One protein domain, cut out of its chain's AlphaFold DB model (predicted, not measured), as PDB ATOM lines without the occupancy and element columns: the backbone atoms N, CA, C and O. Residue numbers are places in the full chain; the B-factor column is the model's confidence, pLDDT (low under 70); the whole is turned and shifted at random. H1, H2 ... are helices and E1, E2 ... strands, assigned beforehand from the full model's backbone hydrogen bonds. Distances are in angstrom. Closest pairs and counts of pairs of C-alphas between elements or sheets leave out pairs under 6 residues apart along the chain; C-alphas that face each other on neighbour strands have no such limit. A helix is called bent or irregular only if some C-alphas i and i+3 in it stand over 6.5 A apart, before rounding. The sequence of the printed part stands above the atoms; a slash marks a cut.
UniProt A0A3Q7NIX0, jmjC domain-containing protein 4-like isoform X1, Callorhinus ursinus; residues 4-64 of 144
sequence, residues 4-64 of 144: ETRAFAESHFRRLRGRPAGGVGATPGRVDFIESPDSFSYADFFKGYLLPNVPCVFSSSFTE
ATOM      1  N   GLU A   4     547.092 393.314 317.974       91.19
ATOM      2  CA  GLU A   4     546.892 392.227 318.933       91.19
ATOM      3  C   GLU A   4     546.106 392.719 320.154       91.19
ATOM      4  O   GLU A   4     545.089 392.134 320.528       91.19
ATOM      5  N   THR A   5     546.515 393.856 320.715       89.56
ATOM      6  CA  THR A   5     545.852 394.539 321.828       89.56
ATOM      7  C   THR A   5     544.408 394.886 321.474       89.56
ATOM      8  O   THR A   5     543.494 394.658 322.270       89.56
ATOM      9  N   ARG A   6     544.168 395.349 320.241       90.06
ATOM     10  CA  ARG A   6     542.810 395.587 319.738       90.06
ATOM     11  C   ARG A   6     541.987 394.295 319.660       90.06
ATOM     12  O   ARG A   6     540.852 394.277 320.131       90.06
ATOM     13  N   ALA A   7     542.527 393.225 319.074       92.00
ATOM     14  CA  ALA A   7     541.819 391.947 318.959       92.00
ATOM     15  C   ALA A   7     541.467 391.361 320.339       92.00
ATOM     16  O   ALA A   7     540.366 390.836 320.536       92.00
ATOM     17  N   PHE A   8     542.369 391.515 321.312       90.69
ATOM     18  CA  PHE A   8     542.133 391.144 322.702       90.69
ATOM     19  C   PHE A   8     540.962 391.926 323.312       90.69
ATOM     20  O   PHE A   8     540.055 391.317 323.882       90.69
ATOM     21  N   ALA A   9     540.931 393.252 323.129       90.50
ATOM     22  CA  ALA A   9     539.834 394.102 323.595       90.50
ATOM     23  C   ALA A   9     538.485 393.708 322.976       90.50
ATOM     24  O   ALA A   9     537.491 393.549 323.687       90.50
ATOM     25  N   GLU A  10     538.444 393.486 321.659       92.06
ATOM     26  CA  GLU A  10     537.229 393.037 320.971       92.06
ATOM     27  C   GLU A  10     536.723 391.701 321.535       92.06
ATOM     28  O   GLU A  10     535.529 391.551 321.802       92.06
ATOM     29  N   SER A  11     537.624 390.740 321.756       89.94
ATOM     30  CA  SER A  11     537.288 389.455 322.378       89.94
ATOM     31  C   SER A  11     536.757 389.635 323.805       89.94
ATOM     32  O   SER A  11     535.743 389.034 324.158       89.94
ATOM     33  N   HIS A  12     537.400 390.481 324.614       87.50
ATOM     34  CA  HIS A  12     536.975 390.775 325.983       87.50
ATOM     35  C   HIS A  12     535.534 391.298 326.025       87.50
ATOM     36  O   HIS A  12     534.684 390.710 326.691       87.50
ATOM     37  N   PHE A  13     535.212 392.330 325.241       87.25
ATOM     38  CA  PHE A  13     533.856 392.882 325.216       87.25
ATOM     39  C   PHE A  13     532.830 391.933 324.589       87.25
ATOM     40  O   PHE A  13     531.691 391.887 325.050       87.25
ATOM     41  N   ARG A  14     533.207 391.126 323.583       88.75
ATOM     42  CA  ARG A  14     532.322 390.069 323.057       88.75
ATOM     43  C   ARG A  14     531.941 389.064 324.144       88.75
ATOM     44  O   ARG A  14     530.778 388.687 324.205       88.75
ATOM     45  N   ARG A  15     532.876 388.678 325.022       84.44
ATOM     46  CA  ARG A  15     532.610 387.777 326.164       84.44
ATOM     47  C   ARG A  15     531.728 388.412 327.244       84.44
ATOM     48  O   ARG A  15     531.069 387.688 327.986       84.44
ATOM     49  N   LEU A  16     531.726 389.741 327.345       80.38
ATOM     50  CA  LEU A  16     530.856 390.480 328.261       80.38
ATOM     51  C   LEU A  16     529.437 390.685 327.706       80.38
ATOM     52  O   LEU A  16     528.515 390.906 328.489       80.38
ATOM     53  N   ARG A  17     529.222 390.589 326.383       79.19
ATOM     54  CA  ARG A  17     527.876 390.707 325.794       79.19
ATOM     55  C   ARG A  17     526.956 389.605 326.319       79.19
ATOM     56  O   ARG A  17     527.298 388.429 326.281       79.19
ATOM     57  N   GLY A  18     525.764 389.997 326.767       68.25
ATOM     58  CA  GLY A  18     524.739 389.073 327.264       68.25
ATOM     59  C   GLY A  18     524.917 388.650 328.724       68.25
ATOM     60  O   GLY A  18     524.039 387.982 329.264       68.25
ATOM     61  N   ARG A  19     525.999 389.068 329.395       67.94
ATOM     62  CA  ARG A  19     526.048 389.042 330.859       67.94
ATOM     63  C   ARG A  19     525.247 390.242 331.381       67.94
ATOM     64  O   ARG A  19     525.358 391.321 330.795       67.94
ATOM     65  N   PRO A  20     524.451 390.097 332.461       61.28
ATOM     66  CA  PRO A  20     523.942 391.259 333.185       61.28
ATOM     67  C   PRO A  20     525.121 392.177 333.527       61.28
ATOM     68  O   PRO A  20     526.264 391.713 333.546       61.28
ATOM     69  N   ALA A  21     524.864 393.444 333.860       59.22
ATOM     70  CA  ALA A  21     525.840 394.263 334.579       59.22
ATOM     71  C   ALA A  21     526.077 393.644 335.976       59.22
ATOM     72  O   ALA A  21     525.620 394.150 336.994       59.22
ATOM     73  N   GLY A  22     526.692 392.461 336.009       52.53
ATOM     74  CA  GLY A  22     527.155 391.784 337.199       52.53
ATOM     75  C   GLY A  22     528.215 392.676 337.807       52.53
ATOM     76  O   GLY A  22     529.051 393.203 337.074       52.53
ATOM     77  N   GLY A  23     528.069 392.900 339.111       53.94
ATOM     78  CA  GLY A  23     528.716 393.955 339.877       53.94
ATOM     79  C   GLY A  23     530.197 394.144 339.584       53.94
ATOM     80  O   GLY A  23     530.868 393.229 339.113       53.94
ATOM     81  N   VAL A  24     530.655 395.365 339.894       55.94
ATOM     82  CA  VAL A  24     532.054 395.776 340.084       55.94
ATOM     83  C   VAL A  24     532.960 394.550 340.102       55.94
ATOM     84  O   VAL A  24     532.854 393.751 341.035       55.94
ATOM     85  N   GLY A  25     533.746 394.354 339.032       56.88
ATOM     86  CA  GLY A  25     534.628 393.193 338.900       56.88
ATOM     87  C   GLY A  25     535.297 392.915 340.240       56.88
ATOM     88  O   GLY A  25     535.721 393.874 340.883       56.88
ATOM     89  N   ALA A  26     535.256 391.651 340.684       58.44
ATOM     90  CA  ALA A  26     535.575 391.249 342.053       58.44
ATOM     91  C   ALA A  26     536.710 392.106 342.614       58.44
ATOM     92  O   ALA A  26     537.816 392.065 342.071       58.44
ATOM     93  N   THR A  27     536.408 392.921 343.632       59.44
ATOM     94  CA  THR A  27     537.391 393.812 344.245       59.44
ATOM     95  C   THR A  27     538.621 392.973 344.559       59.44
ATOM     96  O   THR A  27     538.494 392.005 345.319       59.44
ATOM     97  N   PRO A  28     539.784 393.263 343.953       65.94
ATOM     98  CA  PRO A  28     540.961 392.451 344.179       65.94
ATOM     99  C   PRO A  28     541.242 392.386 345.680       65.94
ATOM    100  O   PRO A  28     541.253 393.417 346.352       65.94
ATOM    101  N   GLY A  29     541.480 391.185 346.216       78.75
ATOM    102  CA  GLY A  29     541.863 391.021 347.625       78.75
ATOM    103  C   GLY A  29     543.189 391.719 347.968       78.75
ATOM    104  O   GLY A  29     543.520 391.886 349.140       78.75
ATOM    105  N   ARG A  30     543.944 392.136 346.943       86.31
ATOM    106  CA  ARG A  30     545.176 392.919 347.018       86.31
ATOM    107  C   ARG A  30     545.348 393.734 345.733       86.31
ATOM    108  O   ARG A  30     544.940 393.288 344.667       86.31
ATOM    109  N   VAL A  31     545.975 394.905 345.840       93.44
ATOM    110  CA  VAL A  31     546.407 395.707 344.687       93.44
ATOM    111  C   VAL A  31     547.822 395.291 344.291       93.44
ATOM    112  O   VAL A  31     548.719 395.286 345.139       93.44
ATOM    113  N   ASP A  32     548.019 394.948 343.019       95.06
ATOM    114  CA  ASP A  32     549.333 394.565 342.500       95.06
ATOM    115  C   ASP A  32     550.309 395.745 342.511       95.06
ATOM    116  O   ASP A  32     549.922 396.899 342.309       95.06
ATOM    117  N   PHE A  33     551.590 395.440 342.721       96.50
ATOM    118  CA  PHE A  33     552.681 396.410 342.712       96.50
ATOM    119  C   PHE A  33     553.643 396.097 341.566       96.50
ATOM    120  O   PHE A  33     554.255 395.030 341.546       96.50
ATOM    121  N   ILE A  34     553.774 397.022 340.618       97.00
ATOM    122  CA  ILE A  34     554.645 396.876 339.451       97.00
ATOM    123  C   ILE A  34     555.978 397.552 339.745       97.00
ATOM    124  O   ILE A  34     556.050 398.767 339.944       97.00
ATOM    125  N   GLU A  35     557.035 396.752 339.778       95.50
ATOM    126  CA  GLU A  35     558.339 397.178 340.279       95.50
ATOM    127  C   GLU A  35     559.142 398.013 339.276       95.50
ATOM    128  O   GLU A  35     559.694 399.050 339.654       95.50
ATOM    129  N   SER A  36     559.195 397.606 338.005       95.12
ATOM    130  CA  SER A  36     560.091 398.212 337.015       95.12
ATOM    131  C   SER A  36     559.408 398.494 335.673       95.12
ATOM    132  O   SER A  36     558.632 397.655 335.206       95.12
ATOM    133  N   PRO A  37     559.711 399.634 335.020       93.50
ATOM    134  CA  PRO A  37     559.286 399.902 333.648       93.50
ATOM    135  C   PRO A  37     559.927 398.953 332.626       93.50
ATOM    136  O   PRO A  37     559.330 398.715 331.580       93.50
ATOM    137  N   ASP A  38     561.097 398.374 332.920       94.56
ATOM    138  CA  ASP A  38     561.819 397.508 331.974       94.56
ATOM    139  C   ASP A  38     561.127 396.155 331.768       94.56
ATOM    140  O   ASP A  38     561.266 395.523 330.722       94.56
ATOM    141  N   SER A  39     560.367 395.704 332.768       93.31
ATOM    142  CA  SER A  39     559.669 394.417 332.759       93.31
ATOM    143  C   SER A  39     558.168 394.546 332.501       93.31
ATOM    144  O   SER A  39     557.450 393.557 332.638       93.31
ATOM    145  N   PHE A  40     557.668 395.751 332.213       95.94
ATOM    146  CA  PHE A  40     556.232 396.008 332.149       95.94
ATOM    147  C   PHE A  40     555.870 396.967 331.019       95.94
ATOM    148  O   PHE A  40     556.108 398.176 331.079       95.94
ATOM    149  N   SER A  41     555.249 396.419 329.980       94.25
ATOM    150  CA  SER A  41     554.849 397.183 328.808       94.25
ATOM    151  C   SER A  41     553.469 397.827 328.971       94.25
ATOM    152  O   SER A  41     552.635 397.426 329.785       94.25
ATOM    153  N   TYR A  42     553.167 398.792 328.101       93.88
ATOM    154  CA  TYR A  42     551.808 399.325 327.987       93.88
ATOM    155  C   TYR A  42     550.778 398.240 327.625       93.88
ATOM    156  O   TYR A  42     549.625 398.326 328.045       93.88
ATOM    157  N   ALA A  43     551.169 397.219 326.853       94.56
ATOM    158  CA  ALA A  43     550.273 396.122 326.500       94.56
ATOM    159  C   ALA A  43     549.918 395.271 327.731       94.56
ATOM    160  O   ALA A  43     548.753 394.899 327.883       94.56
ATOM    161  N   ASP A  44     550.879 395.039 328.629       94.88
ATOM    162  CA  ASP A  44     550.650 394.352 329.907       94.88
ATOM    163  C   ASP A  44     549.688 395.158 330.785       94.88
ATOM    164  O   ASP A  44     548.687 394.622 331.264       94.88
ATOM    165  N   PHE A  45     549.914 396.475 330.899       95.38
ATOM    166  CA  PHE A  45     548.994 397.384 331.588       95.38
ATOM    167  C   PHE A  45     547.580 397.331 331.008       95.38
ATOM    168  O   PHE A  45     546.594 397.189 331.736       95.38
ATOM    169  N   PHE A  46     547.470 397.438 329.684       94.88
ATOM    170  CA  PHE A  46     546.185 397.488 329.008       94.88
ATOM    171  C   PHE A  46     545.392 396.196 329.221       94.88
ATOM    172  O   PHE A  46     544.229 396.242 329.619       94.88
ATOM    173  N   LYS A  47     546.023 395.047 328.952       92.62
ATOM    174  CA  LYS A  47     545.376 393.728 329.006       92.62
ATOM    175  C   LYS A  47     545.090 393.298 330.448       92.62
ATOM    176  O   LYS A  47     544.034 392.716 330.688       92.62
ATOM    177  N   GLY A  48     546.008 393.581 331.375       92.56
ATOM    178  CA  GLY A  48     545.942 393.125 332.765       92.56
ATOM    179  C   GLY A  48     545.144 394.026 333.707       92.56
ATOM    180  O   GLY A  48     544.530 393.510 334.634       92.56
ATOM    181  N   TYR A  49     545.104 395.341 333.460       93.50
ATOM    182  CA  TYR A  49     544.563 396.311 334.425       93.50
ATOM    183  C   TYR A  49     543.520 397.251 333.821       93.50
ATOM    184  O   TYR A  49     542.399 397.327 334.327       93.50
ATOM    185  N   LEU A  50     543.837 397.933 332.713       93.44
ATOM    186  CA  LEU A  50     542.942 398.954 332.152       93.44
ATOM    187  C   LEU A  50     541.648 398.354 331.592       93.44
ATOM    188  O   LEU A  50     540.558 398.814 331.919       93.44
ATOM    189  N   LEU A  51     541.764 397.330 330.746       91.50
ATOM    190  CA  LEU A  51     540.618 396.681 330.117       91.50
ATOM    191  C   LEU A  51     539.702 395.959 331.125       91.50
ATOM    192  O   LEU A  51     538.493 396.170 331.054       91.50
ATOM    193  N   PRO A  52     540.220 395.147 332.069       89.50
ATOM    194  CA  PRO A  52     539.391 394.554 333.120       89.50
ATOM    195  C   PRO A  52     538.963 395.545 334.216       89.50
ATOM    196  O   PRO A  52     538.179 395.162 335.082       89.50
ATOM    197  N   ASN A  53     539.438 396.797 334.176       90.56
ATOM    198  CA  ASN A  53     539.141 397.854 335.143       90.56
ATOM    199  C   ASN A  53     539.509 397.477 336.594       90.56
ATOM    200  O   ASN A  53     538.690 397.591 337.508       90.56
ATOM    201  N   VAL A  54     540.750 397.022 336.801       91.56
ATOM    202  CA  VAL A  54     541.299 396.682 338.127       91.56
ATOM    203  C   VAL A  54     542.523 397.546 338.462       91.56
ATOM    204  O   VAL A  54     543.308 397.869 337.567       91.56
ATOM    205  N   PRO A  55     542.699 397.960 339.731       94.81
ATOM    206  CA  PRO A  55     543.792 398.845 340.128       94.81
ATOM    207  C   PRO A  55     545.151 398.131 340.196       94.81
ATOM    208  O   PRO A  55     545.237 396.960 340.561       94.81
ATOM    209  N   CYS A  56     546.220 398.892 339.959       95.44
ATOM    210  CA  CYS A  56     547.608 398.544 340.274       95.44
ATOM    211  C   CYS A  56     548.363 399.776 340.791       95.44
ATOM    212  O   CYS A  56     547.957 400.913 340.544       95.44
ATOM    213  N   VAL A  57     549.483 399.558 341.481       96.69
ATOM    214  CA  VAL A  57     550.412 400.610 341.912       96.69
ATOM    215  C   VAL A  57     551.716 400.470 341.141       96.69
ATOM    216  O   VAL A  57     552.340 399.413 341.148       96.69
ATOM    217  N   PHE A  58     552.153 401.551 340.501       97.44
ATOM    218  CA  PHE A  58     553.485 401.633 339.910       97.44
ATOM    219  C   PHE A  58     554.492 402.101 340.953       97.44
ATOM    220  O   PHE A  58     554.218 403.024 341.727       97.44
ATOM    221  N   SER A  59     555.663 401.471 340.971       96.94
ATOM    222  CA  SER A  59     556.745 401.901 341.842       96.94
ATOM    223  C   SER A  59     557.274 403.281 341.438       96.94
ATOM    224  O   SER A  59     556.938 403.854 340.395       96.94
ATOM    225  N   SER A  60     558.158 403.826 342.272       94.81
ATOM    226  CA  SER A  60     558.773 405.113 341.979       94.81
ATOM    227  C   SER A  60     559.648 405.096 340.713       94.81
ATOM    228  O   SER A  60     559.829 406.155 340.123       94.81
ATOM    229  N   SER A  61     560.139 403.951 340.229       96.50
ATOM    230  CA  SER A  61     560.989 403.895 339.022       96.50
ATOM    231  C   SER A  61     560.312 404.529 337.791       96.50
ATOM    232  O   SER A  61     560.926 405.314 337.075       96.50
ATOM    233  N   PHE A  62     558.997 404.344 337.637       96.56
ATOM    234  CA  PHE A  62     558.184 404.910 336.546       96.56
ATOM    235  C   PHE A  62     558.144 406.446 336.503       96.56
ATOM    236  O   PHE A  62     557.808 407.041 335.480       96.56
ATOM    237  N   THR A  63     558.459 407.107 337.617       95.50
ATOM    238  CA  THR A  63     558.391 408.570 337.742       95.50
ATOM    239  C   THR A  63     559.751 409.208 337.984       95.50
ATOM    240  O   THR A  63     559.813 410.414 338.193       95.50
ATOM    241  N   GLU A  64     560.852 408.450 337.974       94.31
ATOM    242  CA  GLU A  64     562.191 408.940 338.351       94.31
ATOM    243  C   GLU A  64     562.639 410.160 337.532       94.31
ATOM    244  O   GLU A  64     563.170 411.138 338.069       94.31
TER     245      GLU A  64
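Overview. This is residues 4 to 64 of the 144 residues of the protein "jmjC domain-containing protein 4-like isoform X1" of Callorhinus ursinus (UniProt A0A3Q7NIX0). The domain is a loose, thin piece in which H2 lies nearest the middle, with the start of H1 partly alongside it and the two short strands E1 and E2 side by side as a small parallel pair. From the far end of H1 a long loop swings wide and returns to E1, while little H3 lies at the opposite end. The printed part has 61 residues, with three named helices and two named strands that follow each other as H1, E1, H2, E2, H3; 32 residues are in named elements, and the class is mostly helix. The radius of gyration of the C-alphas is 13.8 A, and the spans are 43 by 29 by 13 A, only just flat.

Along the chain. H1, residues 4 to 16, begins at C-alpha 4 (546.892, 392.227, 318.933) and is 18.6 A long. E1 is residues 32 to 34, 6.5 A. H2, residues 42 to 50, is 9.8 A long and only just irregular, with C-alphas 47 and 50 lying 6.6 A apart. E2 is residues 56 to 58, 6.6 A. H3, residues 60 to 63, is 5.5 A long and ends at C-alpha 63 (558.391, 408.570, 337.742).

Arrangement. H1 touches H2 with residues 5 to 9 alone, the closest C-alphas being those of Thr 5 and Ala 43, 6.6 A. They run the same way at a shallow tilt of 14 degrees. E1 and E2 are parallel neighbours at 25 degrees, with N 34 and O 57 within hydrogen-bond range at 2.8 A. E1, H2 and E2 form a strand-helix-strand unit, two parallel strands with a helix between them in the chain, whose crossover is right-handed. H3 touches no helix. Every O i to N i+4 pair is within hydrogen-bond range in H1, and 4 of 5 in H2; H3 is too short for one.

Size, cuts and confidence. The C-alphas of Gly 18 and Glu 64 are farthest apart, 43.8 A. The printed part has no cut. The link from H1 to E1 is long, 15 residues. Residues 14 to 23, of which 14 to 16 belong to H1, stand free. The mean pLDDT of the printed part is 86.4, and residues 18 to 28 are under 70.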